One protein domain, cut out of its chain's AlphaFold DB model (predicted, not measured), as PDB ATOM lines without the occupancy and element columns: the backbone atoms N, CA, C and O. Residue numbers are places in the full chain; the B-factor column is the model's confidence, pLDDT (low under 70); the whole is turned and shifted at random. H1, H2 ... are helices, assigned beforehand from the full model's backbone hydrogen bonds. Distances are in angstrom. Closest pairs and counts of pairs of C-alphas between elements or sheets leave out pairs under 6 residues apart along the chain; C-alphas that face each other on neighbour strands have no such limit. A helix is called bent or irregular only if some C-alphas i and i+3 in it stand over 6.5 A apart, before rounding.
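This is residues 2 to 199 of the 205 residues of an uncharacterized protein of Planctomycetes bacterium SRT547 (UniProt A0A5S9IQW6). Helices that fold back on one another make an elongated row running from H3 at one end through H4, H5, H6 and H9 to H10, with H11 and H12 packed on H10 at the other end. The hairpin of H1 and H2 bridges one side of the row, from H9 to H4, and H7 packs on H6 and H9 on another side. The printed part has 198 residues with twelve named helices, H1 to H12 in order, and no named strand; the class is all helix. H1, H2, H4, H5, H6, H7 and H9 form a bundle, helices gathered side by side. The whole is compact, with a radius of gyration of the C-alphas of 17.7 A and spans of 57 by 35 by 32 A.

The longest helix, H10, residues 151 to 170, measures 26.3 A, from C-alpha 151 at (57.970, -9.615, 16.661). It is neither bent nor irregular, but only just: C-alphas 163 and 166 are 6.3 A apart. Before it come H9, residues 135 to 147, H8, 129 to 133, H7, 112 to 124, and H6, 90 to 106, 24.5 A long. Earlier still are H5, residues 71 to 82, H4, 55 to 67, H3, 34 to 50, 25.0 A long, H2, 19 to 28, and H1, 3 to 15, which begins at (43.708, 9.211, 24.811). After H10 come H11, residues 174 to 177, and H12, 187 to 197, ending at (47.871, 3.524, 13.921).

H10 and H9 form a hairpin at a shallow tilt of 20 degrees, closest at the C-alphas of Ala 154 and Gly 142, 4.7 A. With residues 151 to 158 alone H10 touches H12, closest at the C-alphas of Trp 151 and Glu 188, 5.1 A. H11 touches H10, closest at the C-alphas of Ala 175 and Phe 162, 6.4 A. H9 is the hub, touching five helices. It touches H6 the same way at 25 degrees, a shallow tilt, closest at the C-alphas of Leu 144 and Val 105, 7.2 A. H7 touches H9, closest at the C-alphas of Val 119 and Leu 144, 7.0 A. H8 and H9 only just touch, with 3 pairs of C-alphas within 8 A, only at the corner. H4 and H5 form a hairpin, closest at the C-alphas of Ala 62 and Ala 74, 4.3 A. H3 touches H4, opposite ways at a shallow tilt of 23 degrees, closest at the C-alphas of Tyr 37 and Ile 64, 6.3 A. H1 touches H9, closest at the C-alphas of Leu 12 and Val 136, 6.2 A; H2 touches H4, closest at those of Leu 28 and Gly 67, 6.0 A. H3 and H10 are apart. Every O i to N i+4 pair is within hydrogen-bond range in H1, H2, H4, H5, H6, H8, H9 and H12, against 11 of 13 in H3, 7 of 9 in H7 and 13 of 16 in H10; H11 is too short for such a pair.

The C-alphas of Arg 49 and Asp 181, the two farthest apart, are 57.4 A apart. The printed part has no cut and no long link. Mean pLDDT of the printed part is 75.9; 72 residues are under 70, among them 2 to 36, 124 to 133 and 164 to 184.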
ATOM      1  N   GLU A   2      48.012   8.835  24.892       39.50
ATOM      2  CA  GLU A   2      47.213   7.711  25.446       39.50
ATOM      3  C   GLU A   2      45.694   7.770  25.171       39.50
ATOM      4  O   GLU A   2      45.015   6.746  25.181       39.50
ATOM      5  N   PHE A   3      45.155   8.955  24.870       32.38
ATOM      6  CA  PHE A   3      43.708   9.211  24.811       32.38
ATOM      7  C   PHE A   3      42.958   8.404  23.731       32.38
ATOM      8  O   PHE A   3      41.821   7.992  23.939       32.38
ATOM      9  N   ARG A   4      43.585   8.136  22.575       50.31
ATOM     10  CA  ARG A   4      42.947   7.397  21.465       50.31
ATOM     11  C   ARG A   4      43.165   5.883  21.522       50.31
ATOM     12  O   ARG A   4      42.299   5.142  21.067       50.31
ATOM     13  N   LEU A   5      44.243   5.414  22.158       49.31
ATOM     14  CA  LEU A   5      44.386   4.001  22.523       49.31
ATOM     15  C   LEU A   5      43.283   3.603  23.510       49.31
ATOM     16  O   LEU A   5      42.696   2.538  23.356       49.31
ATOM     17  N   HIS A   6      42.962   4.485  24.461       52.31
ATOM     18  CA  HIS A   6      41.785   4.329  25.312       52.31
ATOM     19  C   HIS A   6      40.498   4.235  24.493       52.31
ATOM     20  O   HIS A   6      39.772   3.276  24.684       52.31
ATOM     21  N   LEU A   7      40.262   5.120  23.517       54.22
ATOM     22  CA  LEU A   7      39.066   5.055  22.659       54.22
ATOM     23  C   LEU A   7      38.971   3.768  21.825       54.22
ATOM     24  O   LEU A   7      37.886   3.218  21.674       54.22
ATOM     25  N   PHE A   8      40.085   3.264  21.291       60.38
ATOM     26  CA  PHE A   8      40.093   2.005  20.541       60.38
ATOM     27  C   PHE A   8      39.903   0.794  21.458       60.38
ATOM     28  O   PHE A   8      39.128  -0.101  21.136       60.38
ATOM     29  N   VAL A   9      40.559   0.774  22.621       62.66
ATOM     30  CA  VAL A   9      40.323  -0.244  23.654       62.66
ATOM     31  C   VAL A   9      38.884  -0.172  24.155       62.66
ATOM     32  O   VAL A   9      38.285  -1.217  24.352       62.66
ATOM     33  N   ASP A  10      38.313   1.019  24.308       62.97
ATOM     34  CA  ASP A  10      36.925   1.230  24.708       62.97
ATOM     35  C   ASP A  10      35.957   0.791  23.607       62.97
ATOM     36  O   ASP A  10      34.921   0.216  23.920       62.97
ATOM     37  N   MET A  11      36.301   0.985  22.331       66.75
ATOM     38  CA  MET A  11      35.539   0.472  21.192       66.75
ATOM     39  C   MET A  11      35.612  -1.057  21.112       66.75
ATOM     40  O   MET A  11      34.587  -1.721  21.000       66.75
ATOM     41  N   LEU A  12      36.795  -1.657  21.246       66.06
ATOM     42  CA  LEU A  12      36.914  -3.115  21.337       66.06
ATOM     43  C   LEU A  12      36.215  -3.655  22.586       66.06
ATOM     44  O   LEU A  12      35.619  -4.729  22.546       66.06
ATOM     45  N   ALA A  13      36.250  -2.903  23.687       64.56
ATOM     46  CA  ALA A  13      35.542  -3.244  24.902       64.56
ATOM     47  C   ALA A  13      34.037  -3.198  24.660       64.56
ATOM     48  O   ALA A  13      33.402  -4.185  24.975       64.56
ATOM     49  N   THR A  14      33.455  -2.153  24.056       61.84
ATOM     50  CA  THR A  14      31.996  -2.063  23.818       61.84
ATOM     51  C   THR A  14      31.437  -3.212  22.988       61.84
ATOM     52  O   THR A  14      30.260  -3.527  23.136       61.84
ATOM     53  N   HIS A  15      32.271  -3.853  22.171       59.50
ATOM     54  CA  HIS A  15      31.904  -5.009  21.352       59.50
ATOM     55  C   HIS A  15      32.386  -6.344  21.934       59.50
ATOM     56  O   HIS A  15      32.026  -7.405  21.422       59.50
ATOM     57  N   SER A  16      33.171  -6.325  23.016       61.44
ATOM     58  CA  SER A  16      33.421  -7.529  23.798       61.44
ATOM     59  C   SER A  16      32.110  -7.909  24.490       61.44
ATOM     60  O   SER A  16      31.490  -7.056  25.132       61.44
ATOM     61  N   PRO A  17      31.700  -9.191  24.489       54.47
ATOM     62  CA  PRO A  17      30.606  -9.661  25.346       54.47
ATOM     63  C   PRO A  17      30.871  -9.387  26.842       54.47
ATOM     64  O   PRO A  17      30.003  -9.594  27.686       54.47
ATOM     65  N   LYS A  18      32.074  -8.904  27.186       64.38
ATOM     66  CA  LYS A  18      32.509  -8.504  28.522       64.38
ATOM     67  C   LYS A  18      32.925  -7.028  28.574       64.38
ATOM     68  O   LYS A  18      33.713  -6.629  29.426       64.38
ATOM     69  N   ALA A  19      32.338  -6.187  27.722       56.91
ATOM     70  CA  ALA A  19      32.482  -4.729  27.708       56.91
ATOM     71  C   ALA A  19      32.413  -4.081  29.090       56.91
ATOM     72  O   ALA A  19      33.246  -3.251  29.462       56.91
ATOM     73  N   HIS A  20      31.409  -4.492  29.865       54.75
ATOM     74  CA  HIS A  20      31.166  -4.006  31.217       54.75
ATOM     75  C   HIS A  20      32.345  -4.288  32.148       54.75
ATOM     76  O   HIS A  20      32.680  -3.460  32.987       54.75
ATOM     77  N   TYR A  21      33.018  -5.418  31.949       63.97
ATOM     78  CA  TYR A  21      34.152  -5.839  32.749       63.97
ATOM     79  C   TYR A  21      35.423  -5.031  32.430       63.97
ATOM     80  O   TYR A  21      36.099  -4.572  33.346       63.97
ATOM     81  N   TYR A  22      35.731  -4.768  31.154       64.06
ATOM     82  CA  TYR A  22      36.881  -3.918  30.801       64.06
ATOM     83  C   TYR A  22      36.657  -2.457  31.173       64.06
ATOM     84  O   TYR A  22      37.579  -1.795  31.638       64.06
ATOM     85  N   ARG A  23      35.420  -1.968  31.048       59.88
ATOM     86  CA  ARG A  23      35.041  -0.636  31.528       59.88
ATOM     87  C   ARG A  23      35.183  -0.527  33.049       59.88
ATOM     88  O   ARG A  23      35.710   0.469  33.532       59.88
ATOM     89  N   TYR A  24      34.771  -1.556  33.787       62.12
ATOM     90  CA  TYR A  24      34.958  -1.648  35.236       62.12
ATOM     91  C   TYR A  24      36.447  -1.646  35.624       62.12
ATOM     92  O   TYR A  24      36.845  -0.878  36.496       62.12
ATOM     93  N   LEU A  25      37.291  -2.410  34.920       63.56
ATOM     94  CA  LEU A  25      38.745  -2.394  35.124       63.56
ATOM     95  C   LEU A  25      39.388  -1.041  34.801       63.56
ATOM     96  O   LEU A  25      40.188  -0.546  35.587       63.56
ATOM     97  N   ASN A  26      39.030  -0.422  33.676       62.72
ATOM     98  CA  ASN A  26      39.559   0.887  33.290       62.72
ATOM     99  C   ASN A  26      39.168   1.970  34.310       62.72
ATOM    100  O   ASN A  26      39.981   2.829  34.634       62.72
ATOM    101  N   GLN A  27      37.953   1.905  34.867       59.94
ATOM    102  CA  GLN A  27      37.514   2.811  35.934       59.94
ATOM    103  C   GLN A  27      38.261   2.565  37.249       59.94
ATOM    104  O   GLN A  27      38.663   3.528  37.903       59.94
ATOM    105  N   LEU A  28      38.482   1.297  37.608       57.84
ATOM    106  CA  LEU A  28      39.262   0.887  38.779       57.84
ATOM    107  C   LEU A  28      40.740   1.268  38.695       57.84
ATOM    108  O   LEU A  28      41.391   1.328  39.720       57.84
ATOM    109  N   LEU A  29      41.286   1.479  37.503       56.19
ATOM    110  CA  LEU A  29      42.688   1.859  37.315       56.19
ATOM    111  C   LEU A  29      42.853   3.363  37.028       56.19
ATOM    112  O   LEU A  29      43.976   3.840  36.879       56.19
ATOM    113  N   SER A  30      41.752   4.123  36.958       57.72
ATOM    114  CA  SER A  30      41.767   5.571  36.719       57.72
ATOM    115  C   SER A  30      41.987   6.365  38.016       57.72
ATOM    116  O   SER A  30      41.474   6.013  39.076       57.72
ATOM    117  N   SER A  31      42.712   7.485  37.941       48.44
ATOM    118  CA  SER A  31      43.146   8.313  39.083       48.44
ATOM    119  C   SER A  31      42.023   8.988  39.895       48.44
ATOM    120  O   SER A  31      42.287   9.570  40.944       48.44
ATOM    121  N   VAL A  32      40.756   8.859  39.484       54.94
ATOM    122  CA  VAL A  32      39.565   9.418  40.165       54.94
ATOM    123  C   VAL A  32      39.138   8.574  41.392       54.94
ATOM    124  O   VAL A  32      38.131   8.830  42.048       54.94
ATOM    125  N   ALA A  33      39.893   7.528  41.726       57.59
ATOM    126  CA  ALA A  33      39.353   6.370  42.422       57.59
ATOM    127  C   ALA A  33      39.605   6.275  43.939       57.59
ATOM    128  O   ALA A  33      39.049   5.379  44.565       57.59
ATOM    129  N   GLN A  34      40.337   7.191  44.587       62.22
ATOM    130  CA  GLN A  34      40.692   7.006  46.009       62.22
ATOM    131  C   GLN A  34      39.489   6.855  46.961       62.22
ATOM    132  O   GLN A  34      39.501   5.988  47.836       62.22
ATOM    133  N   LYS A  35      38.421   7.646  46.778       64.81
ATOM    134  CA  LYS A  35      37.190   7.503  47.580       64.81
ATOM    135  C   LYS A  35      36.420   6.226  47.218       64.81
ATOM    136  O   LYS A  35      35.924   5.531  48.100       64.81
ATOM    137  N   ARG A  36      36.382   5.888  45.927       67.19
ATOM    138  CA  ARG A  36      35.693   4.701  45.402       67.19
ATOM    139  C   ARG A  36      36.359   3.394  45.828       67.19
ATOM    140  O   ARG A  36      35.648   2.432  46.091       67.19
ATOM    141  N   TYR A  37      37.684   3.365  45.973       70.25
ATOM    142  CA  TYR A  37      38.397   2.179  46.445       70.25
ATOM    143  C   TYR A  37      37.954   1.764  47.843       70.25
ATOM    144  O   TYR A  37      37.725   0.584  48.055       70.25
ATOM    145  N   ARG A  38      37.760   2.711  48.770       69.94
ATOM    146  CA  ARG A  38      37.322   2.391  50.141       69.94
ATOM    147  C   ARG A  38      35.907   1.810  50.188       69.94
ATOM    148  O   ARG A  38      35.632   0.919  50.984       69.94
ATOM    149  N   GLU A  39      34.997   2.315  49.358       74.69
ATOM    150  CA  GLU A  39      33.623   1.794  49.267       74.69
ATOM    151  C   GLU A  39      33.591   0.405  48.609       74.69
ATOM    152  O   GLU A  39      32.907  -0.509  49.083       74.69
ATOM    153  N   MET A  40      34.385   0.223  47.552       75.12
ATOM    154  CA  MET A  40      34.550  -1.065  46.882       75.12
ATOM    155  C   MET A  40      35.234  -2.101  47.774       75.12
ATOM    156  O   MET A  40      34.823  -3.256  47.773       75.12
ATOM    157  N   GLU A  41      36.218  -1.696  48.573       79.88
ATOM    158  CA  GLU A  41      36.912  -2.557  49.528       79.88
ATOM    159  C   GLU A  41      35.950  -3.096  50.593       79.88
ATOM    160  O   GLU A  41      35.865  -4.304  50.790       79.88
ATOM    161  N   LYS A  42      35.105  -2.245  51.186       80.81
ATOM    162  CA  LYS A  42      34.070  -2.705  52.132       80.81
ATOM    163  C   LYS A  42      33.089  -3.693  51.498       80.81
ATOM    164  O   LYS A  42      32.706  -4.684  52.122       80.81
ATOM    165  N   SER A  43      32.685  -3.420  50.258       81.94
ATOM    166  CA  SER A  43      31.743  -4.266  49.518       81.94
ATOM    167  C   SER A  43      32.365  -5.620  49.166       81.94
ATOM    168  O   SER A  43      31.734  -6.659  49.361       81.94
ATOM    169  N   ILE A  44      33.623  -5.627  48.712       85.50
ATOM    170  CA  ILE A  44      34.325  -6.858  48.339       85.50
ATOM    171  C   ILE A  44      34.709  -7.688  49.559       85.50
ATOM    172  O   ILE A  44      34.647  -8.912  49.508       85.50
ATOM    173  N   GLU A  45      35.048  -7.054  50.681       86.81
ATOM    174  CA  GLU A  45      35.279  -7.747  51.947       86.81
ATOM    175  C   GLU A  45      34.015  -8.431  52.452       86.81
ATOM    176  O   GLU A  45      34.078  -9.572  52.905       86.81
ATOM    177  N   HIS A  46      32.860  -7.772  52.345       86.94
ATOM    178  CA  HIS A  46      31.591  -8.406  52.676       86.94
ATOM    179  C   HIS A  46      31.311  -9.601  51.759       86.94
ATOM    180  O   HIS A  46      30.954 -10.671  52.246       86.94
ATOM    181  N   ALA A  47      31.500  -9.447  50.448       86.25
ATOM    182  CA  ALA A  47      31.294 -10.527  49.487       86.25
ATOM    183  C   ALA A  47      32.227 -11.724  49.751       86.25
ATOM    184  O   ALA A  47      31.777 -12.866  49.765       86.25
ATOM    185  N   LEU A  48      33.501 -11.466  50.060       88.06
ATOM    186  CA  LEU A  48      34.487 -12.494  50.403       88.06
ATOM    187  C   LEU A  48      34.266 -13.123  51.784       88.06
ATOM    188  O   LEU A  48      34.737 -14.230  52.011       88.06
ATOM    189  N   ARG A  49      33.570 -12.460  52.718       90.12
ATOM    190  CA  ARG A  49      33.122 -13.112  53.963       90.12
ATOM    191  C   ARG A  49      32.025 -14.141  53.696       90.12
ATOM    192  O   ARG A  49      31.995 -15.162  54.371       90.12
ATOM    193  N   LEU A  50      31.139 -13.858  52.740       89.31
ATOM    194  CA  LEU A  50      30.052 -14.760  52.355       89.31
ATOM    195  C   LEU A  50      30.551 -15.928  51.495       89.31
ATOM    196  O   LEU A  50      30.111 -17.055  51.687       89.31
ATOM    197  N   ASP A  51      31.477 -15.663  50.573       85.25
ATOM    198  CA  ASP A  51      32.099 -16.677  49.719       85.25
ATOM    199  C   ASP A  51      33.610 -16.401  49.559       85.25
ATOM    200  O   ASP A  51      34.039 -15.725  48.613       85.25
ATOM    201  N   PRO A  52      34.445 -16.915  50.484       85.38
ATOM    202  CA  PRO A  52      35.892 -16.683  50.473       85.38
ATOM    203  C   PRO A  52      36.616 -17.285  49.264       85.38
ATOM    204  O   PRO A  52      37.728 -16.863  48.934       85.38
ATOM    205  N   GLY A  53      36.013 -18.292  48.625       83.06
ATOM    206  CA  GLY A  53      36.580 -19.019  47.490       83.06
ATOM    207  C   GLY A  53      36.199 -18.431  46.134       83.06
ATOM    208  O   GLY A  53      36.720 -18.880  45.107       83.06
ATOM    209  N   ASN A  54      35.321 -17.424  46.107       84.62
ATOM    210  CA  ASN A  54      34.800 -16.889  44.861       84.62
ATOM    211  C   ASN A  54      35.906 -16.246  44.017       84.62
ATOM    212  O   ASN A  54      36.421 -15.166  44.321       84.62
ATOM    213  N   THR A  55      36.243 -16.879  42.894       85.81
ATOM    214  CA  THR A  55      37.326 -16.401  42.026       85.81
ATOM    215  C   THR A  55      37.015 -15.023  41.436       85.81
ATOM    216  O   THR A  55      37.936 -14.235  41.221       85.81
ATOM    217  N   LYS A  56      35.736 -14.683  41.227       82.88
ATOM    218  CA  LYS A  56      35.334 -13.345  40.776       82.88
ATOM    219  C   LYS A  56      35.640 -12.287  41.833       82.88
ATOM    220  O   LYS A  56      36.292 -11.300  41.505       82.88
ATOM    221  N   TYR A  57      35.246 -12.506  43.086       85.31
ATOM    222  CA  TYR A  57      35.494 -11.523  44.145       85.31
ATOM    223  C   TYR A  57      36.978 -11.395  44.496       85.31
ATOM    224  O   TYR A  57      37.477 -10.292  44.723       85.31
ATOM    225  N   LEU A  58      37.717 -12.507  44.473       88.94
ATOM    226  CA  LEU A  58      39.171 -12.482  44.623       88.94
ATOM    227  C   LEU A  58      39.825 -11.658  43.509       88.94
ATOM    228  O   LEU A  58      40.741 -10.876  43.769       88.94
ATOM    229  N   PHE A  59      39.345 -11.805  42.276       87.38
ATOM    230  CA  PHE A  59      39.863 -11.057  41.140       87.38
ATOM    231  C   PHE A  59      39.575  -9.551  41.258       87.38
ATOM    232  O   PHE A  59      40.472  -8.730  41.062       87.38
ATOM    233  N   GLU A  60      38.354  -9.174  41.640       84.50
ATOM    234  CA  GLU A  60      37.980  -7.773  41.886       84.50
ATOM    235  C   GLU A  60      38.830  -7.153  43.008       84.50
ATOM    236  O   GLU A  60      39.361  -6.053  42.841       84.50
ATOM    237  N   LYS A  61      39.077  -7.891  44.101       87.44
ATOM    238  CA  LYS A  61      39.992  -7.464  45.172       87.44
ATOM    239  C   LYS A  61      41.412  -7.217  44.661       87.44
ATOM    240  O   LYS A  61      42.028  -6.220  45.031       87.44
ATOM    241  N   ALA A  62      41.939  -8.094  43.807       88.81
ATOM    242  CA  ALA A  62      43.260  -7.893  43.213       88.81
ATOM    243  C   ALA A  62      43.321  -6.616  42.358       88.81
ATOM    244  O   ALA A  62      44.306  -5.884  42.424       88.81
ATOM    245  N   CYS A  63      42.258  -6.307  41.613       83.00
ATOM    246  CA  CYS A  63      42.185  -5.091  40.806       83.00
ATOM    247  C   CYS A  63      42.122  -3.820  41.662       83.00
ATOM    248  O   CYS A  63      42.796  -2.844  41.341       83.00
ATOM    249  N   ILE A  64      41.376  -3.841  42.771       82.75
ATOM    250  CA  ILE A  64      41.350  -2.736  43.743       82.75
ATOM    251  C   ILE A  64      42.752  -2.504  44.317       82.75
ATOM    252  O   ILE A  64      43.237  -1.376  44.315       82.75
ATOM    253  N   LEU A  65      43.442  -3.572  44.730       85.75
ATOM    254  CA  LEU A  65      44.811  -3.481  45.246       85.75
ATOM    255  C   LEU A  65      45.786  -2.926  44.200       85.75
ATOM    256  O   LEU A  65      46.643  -2.115  44.544       85.75
ATOM    257  N   MET A  66      45.647  -3.304  42.925       81.56
ATOM    258  CA  MET A  66      46.422  -2.693  41.838       81.56
ATOM    259  C   MET A  66      46.138  -1.193  41.709       81.56
ATOM    260  O   MET A  66      47.079  -0.409  41.626       81.56
ATOM    261  N   GLY A  67      44.865  -0.787  41.733       76.25
ATOM    262  CA  GLY A  67      44.463   0.623  41.669       76.25
ATOM    263  C   GLY A  67      44.950   1.460  42.861       76.25
ATOM    264  O   GLY A  67      45.196   2.658  42.724       76.25
ATOM    265  N   GLN A  68      45.152   0.825  44.018       81.06
ATOM    266  CA  GLN A  68      45.750   1.419  45.219       81.06
ATOM    267  C   GLN A  68      47.293   1.438  45.195       81.06
ATOM    268  O   GLN A  68      47.911   1.934  46.134       81.06
ATOM    269  N   GLY A  69      47.933   0.881  44.161       81.31
ATOM    270  CA  GLY A  69      49.392   0.746  44.074       81.31
ATOM    271  C   GLY A  69      49.976  -0.417  44.890       81.31
ATOM    272  O   GLY A  69      51.189  -0.617  44.903       81.31
ATOM    273  N   ALA A  70      49.140  -1.239  45.530       87.75
ATOM    274  CA  ALA A  70      49.538  -2.425  46.288       87.75
ATOM    275  C   ALA A  70      49.804  -3.637  45.367       87.75
ATOM    276  O   ALA A  70      49.275  -4.737  45.565       87.75
ATOM    277  N   THR A  71      50.655  -3.446  44.353       87.94
ATOM    278  CA  THR A  71      50.907  -4.404  43.262       87.94
ATOM    279  C   THR A  71      51.366  -5.779  43.755       87.94
ATOM    280  O   THR A  71      50.916  -6.797  43.234       87.94
ATOM    281  N   GLN A  72      52.203  -5.849  44.794       90.75
ATOM    282  CA  GLN A  72      52.680  -7.129  45.340       90.75
ATOM    283  C   GLN A  72      51.566  -7.932  46.028       90.75
ATOM    284  O   GLN A  72      51.496  -9.156  45.899       90.75
ATOM    285  N   SER A  73      50.660  -7.252  46.734       91.88
ATOM    286  CA  SER A  73      49.494  -7.885  47.357       91.88
ATOM    287  C   SER A  73      48.509  -8.379  46.301       91.88
ATOM    288  O   SER A  73      48.024  -9.508  46.398       91.88
ATOM    289  N   ALA A  74      48.272  -7.578  45.259       90.25
ATOM    290  CA  ALA A  74      47.468  -7.988  44.115       90.25
ATOM    291  C   ALA A  74      48.060  -9.225  43.429       90.25
ATOM    292  O   ALA A  74      47.355 -10.213  43.228       90.25
ATOM    293  N   LEU A  75      49.368  -9.219  43.158       92.94
ATOM    294  CA  LEU A  75      50.070 -10.317  42.498       92.94
ATOM    295  C   LEU A  75      49.871 -11.656  43.225       92.94
ATOM    296  O   LEU A  75      49.587 -12.662  42.576       92.94
ATOM    297  N   LYS A  76      49.952 -11.674  44.562       93.88
ATOM    298  CA  LYS A  76      49.703 -12.886  45.365       93.88
ATOM    299  C   LYS A  76      48.291 -13.439  45.158       93.88
ATOM    300  O   LYS A  76      48.112 -14.651  45.067       93.88
ATOM    301  N   ILE A  77      47.284 -12.568  45.087       93.00
ATOM    302  CA  ILE A  77      45.891 -12.975  44.858       93.00
ATOM    303  C   ILE A  77      45.714 -13.482  43.424       93.00
ATOM    304  O   ILE A  77      45.147 -14.554  43.219       93.00
ATOM    305  N   LEU A  78      46.265 -12.771  42.439       91.31
ATOM    306  CA  LEU A  78      46.215 -13.175  41.033       91.31
ATOM    307  C   LEU A  78      46.873 -14.537  40.808       91.31
ATOM    308  O   LEU A  78      46.341 -15.354  40.062       91.31
ATOM    309  N   GLN A  79      47.995 -14.821  41.474       92.94
ATOM    310  CA  GLN A  79      48.666 -16.121  41.386       92.94
ATOM    311  C   GLN A  79      47.787 -17.262  41.908       92.94
ATOM    312  O   GLN A  79      47.743 -18.315  41.275       92.94
ATOM    313  N   LYS A  80      47.042 -17.046  43.003       91.62
ATOM    314  CA  LYS A  80      46.064 -18.025  43.511       91.62
ATOM    315  C   LYS A  80      44.941 -18.273  42.505       91.62
ATOM    316  O   LYS A  80      44.586 -19.418  42.251       91.62
ATOM    317  N   ILE A  81      44.426 -17.207  41.897       90.12
ATOM    318  CA  ILE A  81      43.391 -17.298  40.862       90.12
ATOM    319  C   ILE A  81      43.921 -18.046  39.632       90.12
ATOM    320  O   ILE A  81      43.244 -18.913  39.097       90.12
ATOM    321  N   ALA A  82      45.151 -17.768  39.196       88.31
ATOM    322  CA  ALA A  82      45.737 -18.346  37.988       88.31
ATOM    323  C   ALA A  82      45.903 -19.878  38.036       88.31
ATOM    324  O   ALA A  82      45.981 -20.505  36.969       88.31
ATOM    325  N   VAL A  83      45.971 -20.466  39.236       86.88
ATOM    326  CA  VAL A  83      46.101 -21.915  39.463       86.88
ATOM    327  C   VAL A  83      44.789 -22.588  39.881       86.88
ATOM    328  O   VAL A  83      44.782 -23.801  40.066       86.88
ATOM    329  N   SER A  84      43.686 -21.843  40.015       82.62
ATOM    330  CA  SER A  84      42.407 -22.436  40.409       82.62
ATOM    331  C   SER A  84      41.855 -23.383  39.324       82.62
ATOM    332  O   SER A  84      42.120 -23.183  38.122       82.62
ATOM    333  N   PRO A  85      41.108 -24.439  39.717       77.12
ATOM    334  CA  PRO A  85      40.525 -25.387  38.775       77.12
ATOM    335  C   PRO A  85      39.672 -24.688  37.704       77.12
ATOM    336  O   PRO A  85      38.999 -23.697  38.000       77.12
ATOM    337  N   PRO A  86      39.680 -25.172  36.447       66.50
ATOM    338  CA  PRO A  86      38.729 -24.708  35.444       66.50
ATOM    339  C   PRO A  86      37.297 -25.001  35.915       66.50
ATOM    340  O   PRO A  86      36.913 -26.156  36.045       66.50
ATOM    341  N   GLY A  87      36.528 -23.944  36.151       70.31
ATOM    342  CA  GLY A  87      35.089 -23.977  36.425       70.31
ATOM    343  C   GLY A  87      34.430 -22.745  35.805       70.31
ATOM    344  O   GLY A  87      34.920 -22.228  34.800       70.31
ATOM    345  N   ASP A  88      33.401 -22.187  36.438       66.19
ATOM    346  CA  ASP A  88      32.671 -21.013  35.919       66.19
ATOM    347  C   ASP A  88      33.525 -19.734  35.776       66.19
ATOM    348  O   ASP A  88      33.126 -18.761  35.135       66.19
ATOM    349  N   TYR A  89      34.746 -19.734  36.323       76.94
ATOM    350  CA  TYR A  89      35.630 -18.567  36.403       76.94
ATOM    351  C   TYR A  89      36.853 -18.626  35.478       76.94
ATOM    352  O   TYR A  89      37.865 -17.962  35.725       76.94
ATOM    353  N   ILE A  90      36.785 -19.403  34.388       78.56
ATOM    354  CA  ILE A  90      37.866 -19.499  33.385       78.56
ATOM    355  C   ILE A  90      38.305 -18.109  32.883       78.56
ATOM    356  O   ILE A  90      39.488 -17.894  32.621       78.56
ATOM    357  N   PHE A  91      37.385 -17.144  32.821       78.06
ATOM    358  CA  PHE A  91      37.688 -15.777  32.395       78.06
ATOM    359  C   PHE A  91      38.544 -14.983  33.368       78.06
ATOM    360  O   PHE A  91      39.568 -14.433  32.974       78.06
ATOM    361  N   GLN A  92      38.158 -14.951  34.638       82.31
ATOM    362  CA  GLN A  92      38.916 -14.271  35.682       82.31
ATOM    363  C   GLN A  92      40.289 -14.916  35.856       82.31
ATOM    364  O   GLN A  92      41.279 -14.221  36.061       82.31
ATOM    365  N   ARG A  93      40.374 -16.237  35.680       85.81
ATOM    366  CA  ARG A  93      41.643 -16.963  35.663       85.81
ATOM    367  C   ARG A  93      42.564 -16.517  34.531       85.81
ATOM    368  O   ARG A  93      43.735 -16.225  34.774       85.81
ATOM    369  N   ASP A  94      42.063 -16.470  33.302       84.88
ATOM    370  CA  ASP A  94      42.883 -16.096  32.145       84.88
ATOM    371  C   ASP A  94      43.274 -14.611  32.192       84.88
ATOM    372  O   ASP A  94      44.395 -14.247  31.837       84.88
ATOM    373  N   LEU A  95      42.422 -13.756  32.755       84.44
ATOM    374  CA  LEU A  95      42.769 -12.359  32.988       84.44
ATOM    375  C   LEU A  95      43.726 -12.138  34.146       84.44
ATOM    376  O   LEU A  95      44.583 -11.264  34.040       84.44
ATOM    377  N   ALA A  96      43.663 -12.953  35.196       88.31
ATOM    378  CA  ALA A  96      44.679 -12.923  36.237       88.31
ATOM    379  C   ALA A  96      46.051 -13.271  35.663       88.31
ATOM    380  O   ALA A  96      47.036 -12.606  35.965       88.31
ATOM    381  N   ARG A  97      46.120 -14.260  34.765       89.38
ATOM    382  CA  ARG A  97      47.362 -14.603  34.055       89.38
ATOM    383  C   ARG A  97      47.858 -13.452  33.189       89.38
ATOM    384  O   ARG A  97      49.051 -13.164  33.217       89.38
ATOM    385  N   LEU A  98      46.961 -12.786  32.462       87.81
ATOM    386  CA  LEU A  98      47.309 -11.611  31.668       87.81
ATOM    387  C   LEU A  98      47.851 -10.475  32.545       87.81
ATOM    388  O   LEU A  98      48.890  -9.914  32.220       87.81
ATOM    389  N   GLN A  99      47.208 -10.181  33.676       87.94
ATOM    390  CA  GLN A  99      47.668  -9.155  34.614       87.94
ATOM    391  C   GLN A  99      49.011  -9.517  35.258       87.94
ATOM    392  O   GLN A  99      49.879  -8.660  35.371       87.94
ATOM    393  N   ILE A 100      49.232 -10.784  35.628       91.50
ATOM    394  CA  ILE A 100      50.544 -11.255  36.102       91.50
ATOM    395  C   ILE A 100      51.611 -11.018  35.028       91.50
ATOM    396  O   ILE A 100      52.707 -10.559  35.344       91.50
ATOM    397  N   ALA A 101      51.297 -11.319  33.765       91.94
ATOM    398  CA  ALA A 101      52.210 -11.096  32.654       91.94
ATOM    399  C   ALA A 101      52.507  -9.607  32.447       91.94
ATOM    400  O   ALA A 101      53.670  -9.251  32.296       91.94
ATOM    401  N   GLU A 102      51.489  -8.741  32.496       89.56
ATOM    402  CA  GLU A 102      51.664  -7.285  32.462       89.56
ATOM    403  C   GLU A 102      52.598  -6.841  33.599       89.56
ATOM    404  O   GLU A 102      53.636  -6.244  33.328       89.56
ATOM    405  N   ILE A 103      52.305  -7.215  34.849       90.06
ATOM    406  CA  ILE A 103      53.138  -6.866  36.012       90.06
ATOM    407  C   ILE A 103      54.594  -7.291  35.789       90.06
ATOM    408  O   ILE A 103      55.494  -6.485  35.985       90.06
ATOM    409  N   TYR A 104      54.844  -8.523  35.338       92.81
ATOM    410  CA  TYR A 104      56.213  -9.020  35.150       92.81
ATOM    411  C   TYR A 104      56.944  -8.357  33.988       92.81
ATOM    412  O   TYR A 104      58.137  -8.101  34.096       92.81
ATOM    413  N   VAL A 105      56.256  -8.085  32.876       90.94
ATOM    414  CA  VAL A 105      56.866  -7.440  31.703       90.94
ATOM    415  C   VAL A 105      57.247  -5.990  32.005       90.94
ATOM    416  O   VAL A 105      58.269  -5.520  31.508       90.94
ATOM    417  N   TYR A 106      56.458  -5.290  32.824       88.31
ATOM    418  CA  TYR A 106      56.750  -3.913  33.233       88.31
ATOM    419  C   TYR A 106      57.681  -3.810  34.451       88.31
ATOM    420  O   TYR A 106      58.242  -2.741  34.685       88.31
ATOM    421  N   ASP A 107      57.886  -4.895  35.198       89.44
ATOM    422  CA  ASP A 107      58.850  -4.942  36.295       89.44
ATOM    423  C   ASP A 107      60.284  -5.111  35.759       89.44
ATOM    424  O   ASP A 107      60.656  -6.134  35.174       89.44
ATOM    425  N   LEU A 108      61.110  -4.083  35.973       85.88
ATOM    426  CA  LEU A 108      62.508  -4.040  35.536       85.88
ATOM    427  C   LEU A 108      63.390  -5.074  36.249       85.88
ATOM    428  O   LEU A 108      64.425  -5.451  35.708       85.88
ATOM    429  N   GLN A 109      62.987  -5.543  37.433       91.06
ATOM    430  CA  GLN A 109      63.756  -6.503  38.230       91.06
ATOM    431  C   GLN A 109      63.532  -7.956  37.790       91.06
ATOM    432  O   GLN A 109      64.251  -8.862  38.211       91.06
ATOM    433  N   VAL A 110      62.526  -8.216  36.950       92.19
ATOM    434  CA  VAL A 110      62.218  -9.564  36.467       92.19
ATOM    435  C   VAL A 110      63.092  -9.899  35.258       92.19
ATOM    436  O   VAL A 110      63.153  -9.138  34.289       92.19
ATOM    437  N   SER A 111      63.732 -11.074  35.286       94.00
ATOM    438  CA  SER A 111      64.548 -11.565  34.171       94.00
ATOM    439  C   SER A 111      63.730 -11.738  32.887       94.00
ATOM    440  O   SER A 111      62.560 -12.133  32.923       94.00
ATOM    441  N   GLU A 112      64.361 -11.493  31.737       91.25
ATOM    442  CA  GLU A 112      63.728 -11.656  30.419       91.25
ATOM    443  C   GLU A 112      63.198 -13.078  30.198       91.25
ATOM    444  O   GLU A 112      62.086 -13.267  29.703       91.25
ATOM    445  N   GLU A 113      63.918 -14.091  30.682       92.50
ATOM    446  CA  GLU A 113      63.469 -15.485  30.640       92.50
ATOM    447  C   GLU A 113      62.134 -15.687  31.367       92.50
ATOM    448  O   GLU A 113      61.225 -16.345  30.853       92.50
ATOM    449  N   LYS A 114      61.984 -15.087  32.555       92.25
ATOM    450  CA  LYS A 114      60.763 -15.197  33.357       92.25
ATOM    451  C   LYS A 114      59.612 -14.411  32.732       92.25
ATOM    452  O   LYS A 114      58.489 -14.922  32.707       92.25
ATOM    453  N   LYS A 115      59.879 -13.218  32.185       93.94
ATOM    454  CA  LYS A 115      58.900 -12.437  31.408       93.94
ATOM    455  C   LYS A 115      58.360 -13.269  30.247       93.94
ATOM    456  O   LYS A 115      57.150 -13.486  30.137       93.94
ATOM    457  N   LEU A 116      59.262 -13.827  29.443       92.12
ATOM    458  CA  LEU A 116      58.915 -14.627  28.278       92.12
ATOM    459  C   LEU A 116      58.183 -15.921  28.655       92.12
ATOM    460  O   LEU A 116      57.214 -16.296  27.995       92.12
ATOM    461  N   ALA A 117      58.594 -16.594  29.733       91.88
ATOM    462  CA  ALA A 117      57.941 -17.809  30.214       91.88
ATOM    463  C   ALA A 117      56.476 -17.568  30.608       91.88
ATOM    464  O   ALA A 117      55.611 -18.391  30.298       91.88
ATOM    465  N   VAL A 118      56.178 -16.444  31.268       91.00
ATOM    466  CA  VAL A 118      54.803 -16.095  31.650       91.00
ATOM    467  C   VAL A 118      53.973 -15.700  30.431       91.00
ATOM    468  O   VAL A 118      52.864 -16.207  30.275       91.00
ATOM    469  N   VAL A 119      54.517 -14.889  29.520       90.50
ATOM    470  CA  VAL A 119      53.810 -14.487  28.291       90.50
ATOM    471  C   VAL A 119      53.521 -15.696  27.388       90.50
ATOM    472  O   VAL A 119      52.402 -15.842  26.899       90.50
ATOM    473  N   LYS A 120      54.459 -16.647  27.254       88.69
ATOM    474  CA  LYS A 120      54.263 -17.900  26.494       88.69
ATOM    475  C   LYS A 120      53.097 -18.751  27.002       88.69
ATOM    476  O   LYS A 120      52.443 -19.430  26.206       88.69
ATOM    477  N   LYS A 121      52.797 -18.704  28.304       86.31
ATOM    478  CA  LYS A 121      51.638 -19.410  28.873       86.31
ATOM    479  C   LYS A 121      50.305 -18.814  28.416       86.31
ATOM    480  O   LYS A 121      49.320 -19.541  28.416       86.31
ATOM    481  N   LEU A 122      50.260 -17.552  27.985       83.50
ATOM    482  CA  LEU A 122      49.024 -16.915  27.512       83.50
ATOM    483  C   LEU A 122      48.569 -17.453  26.149       83.50
ATOM    484  O   LEU A 122      47.368 -17.541  25.911       83.50
ATOM    485  N   VAL A 123      49.513 -17.837  25.279       70.56
ATOM    486  CA  VAL A 123      49.238 -18.307  23.904       70.56
ATOM    487  C   VAL A 123      49.145 -19.823  23.802       70.56
ATOM    488  O   VAL A 123      48.342 -20.326  23.029       70.56
ATOM    489  N   ARG A 124      49.888 -20.591  24.613       65.25
ATOM    490  CA  ARG A 124      49.709 -22.062  24.664       65.25
ATOM    491  C   ARG A 124      48.297 -22.476  25.086       65.25
ATOM    492  O   ARG A 124      47.861 -23.582  24.799       65.25
ATOM    493  N   MET A 125      47.573 -21.557  25.713       54.34
ATOM    494  CA  MET A 125      46.156 -21.677  26.019       54.34
ATOM    495  C   MET A 125      45.264 -21.282  24.828       54.34
ATOM    496  O   MET A 125      44.118 -20.942  25.054       54.34
ATOM    497  N   GLN A 126      45.732 -21.324  23.572       49.53
ATOM    498  CA  GLN A 126      44.940 -21.047  22.351       49.53
ATOM    499  C   GLN A 126      43.673 -21.920  22.210       49.53
ATOM    500  O   GLN A 126      42.770 -21.568  21.451       49.53
ATOM    501  N   ASN A 127      43.583 -23.007  22.986       48.16
ATOM    502  CA  ASN A 127      42.381 -23.831  23.157       48.16
ATOM    503  C   ASN A 127      41.428 -23.325  24.265       48.16
ATOM    504  O   ASN A 127      40.375 -23.916  24.489       48.16
ATOM    505  N   SER A 128      41.773 -22.255  24.988       53.66
ATOM    506  CA  SER A 128      40.873 -21.561  25.908       53.66
ATOM    507  C   SER A 128      39.990 -20.609  25.106       53.66
ATOM    508  O   SER A 128      40.447 -19.814  24.282       53.66
ATOM    509  N   ASN A 129      38.691 -20.701  25.373       58.97
ATOM    510  CA  ASN A 129      37.601 -20.006  24.689       58.97
ATOM    511  C   ASN A 129      37.790 -18.471  24.590       58.97
ATOM    512  O   ASN A 129      37.166 -17.805  23.778       58.97
ATOM    513  N   ILE A 130      38.674 -17.881  25.400       62.59
ATOM    514  CA  ILE A 130      38.791 -16.427  25.577       62.59
ATOM    515  C   ILE A 130      39.706 -15.784  24.542       62.59
ATOM    516  O   ILE A 130      39.361 -14.722  24.026       62.59
ATOM    517  N   PHE A 131      40.814 -16.431  24.163       60.72
ATOM    518  CA  PHE A 131      41.676 -15.916  23.089       60.72
ATOM    519  C   PHE A 131      40.936 -15.877  21.746       60.72
ATOM    520  O   PHE A 131      41.262 -15.080  20.877       60.72
ATOM    521  N   GLN A 132      39.904 -16.706  21.579       62.34
ATOM    522  CA  GLN A 132      39.057 -16.688  20.392       62.34
ATOM    523  C   GLN A 132      37.856 -15.742  20.517       62.34
ATOM    524  O   GLN A 132      37.268 -15.404  19.495       62.34
ATOM    525  N   GLN A 133      37.464 -15.302  21.713       68.62
ATOM    526  CA  GLN A 133      36.245 -14.508  21.915       68.62
ATOM    527  C   GLN A 133      36.506 -13.037  22.252       68.62
ATOM    528  O   GLN A 133      35.629 -12.212  22.010       68.62
ATOM    529  N   ASP A 134      37.688 -12.690  22.771       76.44
ATOM    530  CA  ASP A 134      37.952 -11.353  23.304       76.44
ATOM    531  C   ASP A 134      39.087 -10.614  22.578       76.44
ATOM    532  O   ASP A 134      40.273 -10.912  22.739       76.44
ATOM    533  N   MET A 135      38.719  -9.592  21.801       76.44
ATOM    534  CA  MET A 135      39.669  -8.773  21.042       76.44
ATOM    535  C   MET A 135      40.615  -7.953  21.930       76.44
ATOM    536  O   MET A 135      41.761  -7.723  21.538       76.44
ATOM    537  N   VAL A 136      40.182  -7.542  23.127       78.19
ATOM    538  CA  VAL A 136      41.026  -6.791  24.072       78.19
ATOM    539  C   VAL A 136      42.084  -7.713  24.670       78.19
ATOM    540  O   VAL A 136      43.243  -7.316  24.801       78.19
ATOM    541  N   TYR A 137      41.717  -8.959  24.981       81.94
ATOM    542  CA  TYR A 137      42.678  -9.978  25.406       81.94
ATOM    543  C   TYR A 137      43.749 -10.213  24.331       81.94
ATOM    544  O   TYR A 137      44.939 -10.082  24.619       81.94
ATOM    545  N   ILE A 138      43.340 -10.480  23.083       83.12
ATOM    546  CA  ILE A 138      44.255 -10.707  21.948       83.12
ATOM    547  C   ILE A 138      45.194  -9.509  21.758       83.12
ATOM    548  O   ILE A 138      46.411  -9.683  21.661       83.12
ATOM    549  N   LEU A 139      44.645  -8.288  21.763       83.88
ATOM    550  CA  LEU A 139      45.408  -7.046  21.638       83.88
ATOM    551  C   LEU A 139      46.484  -6.930  22.725       83.88
ATOM    552  O   LEU A 139      47.648  -6.660  22.424       83.88
ATOM    553  N   LYS A 140      46.110  -7.134  23.993       85.81
ATOM    554  CA  LYS A 140      47.042  -7.044  25.124       85.81
ATOM    555  C   LYS A 140      48.145  -8.096  25.035       85.81
ATOM    556  O   LYS A 140      49.310  -7.754  25.208       85.81
ATOM    557  N   VAL A 141      47.810  -9.341  24.691       88.50
ATOM    558  CA  VAL A 141      48.808 -10.404  24.496       88.50
ATOM    559  C   VAL A 141      49.783 -10.035  23.370       88.50
ATOM    560  O   VAL A 141      50.993 -10.109  23.572       88.50
ATOM    561  N   GLY A 142      49.287  -9.564  22.220       89.81
ATOM    562  CA  GLY A 142      50.132  -9.120  21.103       89.81
ATOM    563  C   GLY A 142      51.099  -7.997  21.495       89.81
ATOM    564  O   GLY A 142      52.274  -8.032  21.131       89.81
ATOM    565  N   ARG A 143      50.642  -7.041  22.317       89.56
ATOM    566  CA  ARG A 143      51.492  -5.968  22.863       89.56
ATOM    567  C   ARG A 143      52.587  -6.487  23.792       89.56
ATOM    568  O   ARG A 143      53.697  -5.966  23.735       89.56
ATOM    569  N   LEU A 144      52.300  -7.491  24.623       91.38
ATOM    570  CA  LEU A 144      53.308  -8.089  25.504       91.38
ATOM    571  C   LEU A 144      54.419  -8.770  24.696       91.38
ATOM    572  O   LEU A 144      55.590  -8.530  24.971       91.38
ATOM    573  N   TYR A 145      54.077  -9.532  23.651       92.69
ATOM    574  CA  TYR A 145      55.088 -10.103  22.751       92.69
ATOM    575  C   TYR A 145      55.898  -9.024  22.028       92.69
ATOM    576  O   TYR A 145      57.122  -9.106  21.991       92.69
ATOM    577  N   ALA A 146      55.243  -7.975  21.522       91.00
ATOM    578  CA  ALA A 146      55.935  -6.856  20.884       91.00
ATOM    579  C   ALA A 146      56.918  -6.162  21.846       91.00
ATOM    580  O   ALA A 146      58.029  -5.815  21.459       91.00
ATOM    581  N   LYS A 147      56.532  -5.990  23.117       91.19
ATOM    582  CA  LYS A 147      57.380  -5.370  24.146       91.19
ATOM    583  C   LYS A 147      58.628  -6.197  24.459       91.19
ATOM    584  O   LYS A 147      59.660  -5.607  24.758       91.19
ATOM    585  N   LEU A 148      58.529  -7.523  24.369       92.19
ATOM    586  CA  LEU A 148      59.640  -8.458  24.564       92.19
ATOM    587  C   LEU A 148      60.476  -8.693  23.292       92.19
ATOM    588  O   LEU A 148      61.376  -9.523  23.305       92.19
ATOM    589  N   GLY A 149      60.183  -8.003  22.183       92.06
ATOM    590  CA  GLY A 149      60.905  -8.182  20.918       92.06
ATOM    591  C   GLY A 149      60.539  -9.461  20.154       92.06
ATOM    592  O   GLY A 149      61.179  -9.807  19.166       92.06
ATOM    593  N   GLU A 150      59.479 -10.157  20.564       93.56
ATOM    594  CA  GLU A 150      58.976 -11.369  19.911       93.56
ATOM    595  C   GLU A 150      58.080 -11.002  18.715       93.56
ATOM    596  O   GLU A 150      56.880 -11.297  18.661       93.56
ATOM    597  N   TRP A 151      58.672 -10.294  17.752       92.56
ATOM    598  CA  TRP A 151      57.970  -9.615  16.661       92.56
ATOM    599  C   TRP A 151      57.169 -10.557  15.771       92.56
ATOM    600  O   TRP A 151      56.042 -10.238  15.400       92.56
ATOM    601  N   LYS A 152      57.710 -11.743  15.475       90.75
ATOM    602  CA  LYS A 152      57.040 -12.749  14.643       90.75
ATOM    603  C   LYS A 152      55.721 -13.210  15.260       90.75
ATOM    604  O   LYS A 152      54.696 -13.263  14.582       90.75
ATOM    605  N   ILE A 153      55.734 -13.511  16.559       89.94
ATOM    606  CA  ILE A 153      54.539 -13.950  17.289       89.94
ATOM    607  C   ILE A 153      53.561 -12.783  17.425       89.94
ATOM    608  O   ILE A 153      52.373 -12.942  17.154       89.94
ATOM    609  N   ALA A 154      54.056 -11.596  17.786       90.25
ATOM    610  CA  ALA A 154      53.231 -10.397  17.860       90.25
ATOM    611  C   ALA A 154      52.512 -10.131  16.527       90.25
ATOM    612  O   ALA A 154      51.297  -9.938  16.522       90.25
ATOM    613  N   ARG A 155      53.224 -10.209  15.395       89.31
ATOM    614  CA  ARG A 155      52.652 -10.066  14.052       89.31
ATOM    615  C   ARG A 155      51.535 -11.070  13.811       89.31
ATOM    616  O   ARG A 155      50.460 -10.654  13.407       89.31
ATOM    617  N   GLN A 156      51.754 -12.355  14.084       87.69
ATOM    618  CA  GLN A 156      50.724 -13.386  13.895       87.69
ATOM    619  C   GLN A 156      49.453 -13.088  14.703       87.69
ATOM    620  O   GLN A 156      48.341 -13.254  14.204       87.69
ATOM    621  N   ILE A 157      49.611 -12.610  15.940       87.12
ATOM    622  CA  ILE A 157      48.494 -12.231  16.813       87.12
ATOM    623  C   ILE A 157      47.739 -11.026  16.243       87.12
ATOM    624  O   ILE A 157      46.509 -11.036  16.190       87.12
ATOM    625  N   PHE A 158      48.457  -9.992  15.803       84.06
ATOM    626  CA  PHE A 158      47.839  -8.815  15.201       84.06
ATOM    627  C   PHE A 158      47.186  -9.128  13.853       84.06
ATOM    628  O   PHE A 158      46.074  -8.676  13.600       84.06
ATOM    629  N   ASP A 159      47.812  -9.962  13.026       83.44
ATOM    630  CA  ASP A 159      47.243 -10.416  11.761       83.44
ATOM    631  C   ASP A 159      45.911 -11.145  12.004       83.44
ATOM    632  O   ASP A 159      44.901 -10.841  11.364       83.44
ATOM    633  N   TYR A 160      45.871 -12.043  12.996       82.25
ATOM    634  CA  TYR A 160      44.639 -12.705  13.424       82.25
ATOM    635  C   TYR A 160      43.574 -11.703  13.901       82.25
ATOM    636  O   TYR A 160      42.406 -11.789  13.503       82.25
ATOM    637  N   LEU A 161      43.968 -10.723  14.719       79.56
ATOM    638  CA  LEU A 161      43.062  -9.701  15.239       79.56
ATOM    639  C   LEU A 161      42.445  -8.853  14.111       79.56
ATOM    640  O   LEU A 161      41.231  -8.657  14.089       79.56
ATOM    641  N   PHE A 162      43.248  -8.380  13.154       75.44
ATOM    642  CA  PHE A 162      42.798  -7.412  12.146       75.44
ATOM    643  C   PHE A 162      42.225  -8.046  10.877       75.44
ATOM    644  O   PHE A 162      41.190  -7.594  10.383       75.44
ATOM    645  N   PHE A 163      42.840  -9.103  10.344       72.19
ATOM    646  CA  PHE A 163      42.410  -9.681   9.063       72.19
ATOM    647  C   PHE A 163      41.403 -10.809   9.200       72.19
ATOM    648  O   PHE A 163      40.667 -11.077   8.248       72.19
ATOM    649  N   HIS A 164      41.349 -11.466  10.356       69.38
ATOM    650  CA  HIS A 164      40.330 -12.473  10.621       69.38
ATOM    651  C   HIS A 164      39.223 -11.903  11.492       69.38
ATOM    652  O   HIS A 164      38.090 -11.797  11.035       69.38
ATOM    653  N   LYS A 165      39.520 -11.471  12.718       68.38
ATOM    654  CA  LYS A 165      38.468 -11.084  13.666       68.38
ATOM    655  C   LYS A 165      37.755  -9.785  13.300       68.38
ATOM    656  O   LYS A 165      36.530  -9.784  13.179       68.38
ATOM    657  N   TYR A 166      38.501  -8.710  13.081       65.62
ATOM    658  CA  TYR A 166      37.917  -7.408  12.768       65.62
ATOM    659  C   TYR A 166      37.208  -7.411  11.403       65.62
ATOM    660  O   TYR A 166      36.064  -6.971  11.290       65.62
ATOM    661  N   LYS A 167      37.838  -8.003  10.379       63.56
ATOM    662  CA  LYS A 167      37.241  -8.153   9.042       63.56
ATOM    663  C   LYS A 167      35.925  -8.939   9.069       63.56
ATOM    664  O   LYS A 167      34.956  -8.511   8.446       63.56
ATOM    665  N   VAL A 168      35.876 -10.070   9.782       60.03
ATOM    666  CA  VAL A 168      34.669 -10.914   9.858       60.03
ATOM    667  C   VAL A 168      33.556 -10.225  10.647       60.03
ATOM    668  O   VAL A 168      32.408 -10.252  10.211       60.03
ATOM    669  N   MET A 169      33.877  -9.590  11.779       60.22
ATOM    670  CA  MET A 169      32.867  -8.994  12.659       60.22
ATOM    671  C   MET A 169      32.258  -7.711  12.087       60.22
ATOM    672  O   MET A 169      31.049  -7.525  12.180       60.22
ATOM    673  N   TYR A 170      33.063  -6.848  11.467       60.22
ATOM    674  CA  TYR A 170      32.588  -5.537  11.015       60.22
ATOM    675  C   TYR A 170      32.331  -5.462   9.507       60.22
ATOM    676  O   TYR A 170      31.877  -4.430   9.023       60.22
ATOM    677  N   ARG A 171      32.622  -6.532   8.748       56.41
ATOM    678  CA  ARG A 171      32.502  -6.589   7.276       56.41
ATOM    679  C   ARG A 171      33.164  -5.409   6.550       56.41
ATOM    680  O   ARG A 171      32.837  -5.136   5.399       56.41
ATOM    681  N   VAL A 172      34.100  -4.713   7.195       53.69
ATOM    682  CA  VAL A 172      34.762  -3.552   6.599       53.69
ATOM    683  C   VAL A 172      35.984  -4.043   5.824       53.69
ATOM    684  O   VAL A 172      36.860  -4.682   6.418       53.69
ATOM    685  N   PRO A 173      36.114  -3.720   4.524       51.12
ATOM    686  CA  PRO A 173      37.325  -4.001   3.749       51.12
ATOM    687  C   PRO A 173      38.564  -3.245   4.255       51.12
ATOM    688  O   PRO A 173      39.681  -3.571   3.859       51.12
ATOM    689  N   PHE A 174      38.368  -2.266   5.151       46.59
ATOM    690  CA  PHE A 174      39.343  -1.264   5.594       46.59
ATOM    691  C   PHE A 174      40.704  -1.842   5.988       46.59
ATOM    692  O   PHE A 174      41.736  -1.296   5.618       46.59
ATOM    693  N   ALA A 175      40.726  -2.968   6.708       50.84
ATOM    694  CA  ALA A 175      41.977  -3.585   7.145       50.84
ATOM    695  C   ALA A 175      42.764  -4.227   5.991       50.84
ATOM    696  O   ALA A 175      43.968  -4.393   6.099       50.84
ATOM    697  N   PHE A 176      42.127  -4.606   4.882       47.53
ATOM    698  CA  PHE A 176      42.819  -5.272   3.779       47.53
ATOM    699  C   PHE A 176      43.486  -4.272   2.828       47.53
ATOM    700  O   PHE A 176      44.632  -4.484   2.447       47.53
ATOM    701  N   GLU A 177      42.818  -3.165   2.494       53.25
ATOM    702  CA  GLU A 177      43.386  -2.131   1.611       53.25
ATOM    703  C   GLU A 177      44.538  -1.364   2.269       53.25
ATOM    704  O   GLU A 177      45.566  -1.158   1.637       53.25
ATOM    705  N   PHE A 178      44.431  -1.030   3.560       55.38
ATOM    706  CA  PHE A 178      45.455  -0.243   4.266       55.38
ATOM    707  C   PHE A 178      46.779  -0.985   4.506       55.38
ATOM    708  O   PHE A 178      47.804  -0.367   4.792       55.38
ATOM    709  N   TYR A 179      46.757  -2.317   4.446       57.97
ATOM    710  CA  TYR A 179      47.901  -3.166   4.786       57.97
ATOM    711  C   TYR A 179      48.401  -4.015   3.613       57.97
ATOM    712  O   TYR A 179      49.384  -4.744   3.768       57.97
ATOM    713  N   LYS A 180      47.761  -3.910   2.442       57.19
ATOM    714  CA  LYS A 180      48.168  -4.607   1.215       57.19
ATOM    715  C   LYS A 180      49.600  -4.245   0.810       57.19
ATOM    716  O   LYS A 180      50.381  -5.132   0.478       57.19
ATOM    717  N   ASP A 181      49.969  -2.977   0.963       56.38
ATOM    718  CA  ASP A 181      51.298  -2.461   0.604       56.38
ATOM    719  C   ASP A 181      52.372  -2.768   1.664       56.38
ATOM    720  O   ASP A 181      53.567  -2.604   1.428       56.38
ATOM    721  N   LYS A 182      51.957  -3.271   2.835       61.03
ATOM    722  CA  LYS A 182      52.818  -3.583   3.989       61.03
ATOM    723  C   LYS A 182      53.132  -5.072   4.132       61.03
ATOM    724  O   LYS A 182      53.739  -5.500   5.114       61.03
ATOM    725  N   LEU A 183      52.714  -5.898   3.169       59.28
ATOM    726  CA  LEU A 183      52.914  -7.350   3.217       59.28
ATOM    727  C   LEU A 183      54.402  -7.749   3.239       59.28
ATOM    728  O   LEU A 183      54.727  -8.777   3.836       59.28
ATOM    729  N   ASN A 184      55.271  -6.898   2.682       65.06
ATOM    730  CA  ASN A 184      56.722  -7.091   2.584       65.06
ATOM    731  C   ASN A 184      57.524  -6.427   3.723       65.06
ATOM    732  O   ASN A 184      58.751  -6.489   3.719       65.06
ATOM    733  N   GLU A 185      56.863  -5.778   4.689       78.81
ATOM    734  CA  GLU A 185      57.539  -5.207   5.858       78.81
ATOM    735  C   GLU A 185      58.111  -6.320   6.761       78.81
ATOM    736  O   GLU A 185      57.552  -7.421   6.862       78.81
ATOM    737  N   SER A 186      59.211  -6.020   7.463       88.06
ATOM    738  CA  SER A 186      59.705  -6.889   8.536       88.06
ATOM    739  C   SER A 186      58.642  -7.053   9.629       88.06
ATOM    740  O   SER A 186      57.786  -6.183   9.814       88.06
ATOM    741  N   ASP A 187      58.701  -8.152  10.387       88.94
ATOM    742  CA  ASP A 187      57.730  -8.418  11.458       88.94
ATOM    743  C   ASP A 187      57.649  -7.257  12.458       88.94
ATOM    744  O   ASP A 187      56.561  -6.845  12.858       88.94
ATOM    745  N   GLU A 188      58.797  -6.674  12.808       90.19
ATOM    746  CA  GLU A 188      58.884  -5.515  13.694       90.19
ATOM    747  C   GLU A 188      58.230  -4.267  13.090       90.19
ATOM    748  O   GLU A 188      57.434  -3.611  13.762       90.19
ATOM    749  N   ALA A 189      58.540  -3.933  11.833       85.94
ATOM    750  CA  ALA A 189      57.985  -2.756  11.166       85.94
ATOM    751  C   ALA A 189      56.458  -2.853  11.056       85.94
ATOM    752  O   ALA A 189      55.747  -1.901  11.388       85.94
ATOM    753  N   ARG A 190      55.952  -4.041  10.717       84.56
ATOM    754  CA  ARG A 190      54.518  -4.310  10.620       84.56
ATOM    755  C   ARG A 190      53.819  -4.198  11.973       84.56
ATOM    756  O   ARG A 190      52.786  -3.540  12.085       84.56
ATOM    757  N   VAL A 191      54.408  -4.773  13.025       86.19
ATOM    758  CA  VAL A 191      53.897  -4.647  14.400       86.19
ATOM    759  C   VAL A 191      53.906  -3.197  14.871       86.19
ATOM    760  O   VAL A 191      52.909  -2.726  15.417       86.19
ATOM    761  N   LYS A 192      54.989  -2.453  14.625       85.56
ATOM    762  CA  LYS A 192      55.047  -1.019  14.930       85.56
ATOM    763  C   LYS A 192      53.993  -0.239  14.153       85.56
ATOM    764  O   LYS A 192      53.381   0.640  14.745       85.56
ATOM    765  N   SER A 193      53.716  -0.588  12.897       79.44
ATOM    766  CA  SER A 193      52.639   0.026  12.116       79.44
ATOM    767  C   SER A 193      51.264  -0.229  12.737       79.44
ATOM    768  O   SER A 193      50.479   0.714  12.823       79.44
ATOM    769  N   TYR A 194      50.976  -1.452  13.213       78.81
ATOM    770  CA  TYR A 194      49.761  -1.705  13.999       78.81
ATOM    771  C   TYR A 194      49.719  -0.752  15.195       78.81
ATOM    772  O   TYR A 194      48.785   0.029  15.332       78.81
ATOM    773  N   LEU A 195      50.772  -0.745  16.014       76.38
ATOM    774  CA  LEU A 195      50.845   0.062  17.234       76.38
ATOM    775  C   LEU A 195      50.735   1.577  16.985       76.38
ATOM    776  O   LEU A 195      50.074   2.273  17.752       76.38
ATOM    777  N   GLN A 196      51.348   2.088  15.916       71.81
ATOM    778  CA  GLN A 196      51.353   3.504  15.546       71.81
ATOM    779  C   GLN A 196      49.988   3.993  15.064       71.81
ATOM    780  O   GLN A 196      49.595   5.111  15.401       71.81
ATOM    781  N   GLN A 197      49.230   3.166  14.338       62.72
ATOM    782  CA  GLN A 197      47.871   3.524  13.921       62.72
ATOM    783  C   GLN A 197      46.925   3.725  15.119       62.72
ATOM    784  O   GLN A 197      45.963   4.480  15.013       62.72
ATOM    785  N   PHE A 198      47.249   3.174  16.296       57.28
ATOM    786  CA  PHE A 198      46.532   3.451  17.552       57.28
ATOM    787  C   PHE A 198      46.945   4.761  18.240       57.28
ATOM    788  O   PHE A 198      46.379   5.119  19.274       57.28
ATOM    789  N   THR A 199      47.918   5.483  17.678       43.88
ATOM    790  CA  THR A 199      48.450   6.743  18.223       43.88
ATOM    791  C   THR A 199      48.262   7.959  17.309       43.88
ATOM    792  O   THR A 199      48.415   9.080  17.789       43.88
TER     793      THR A 199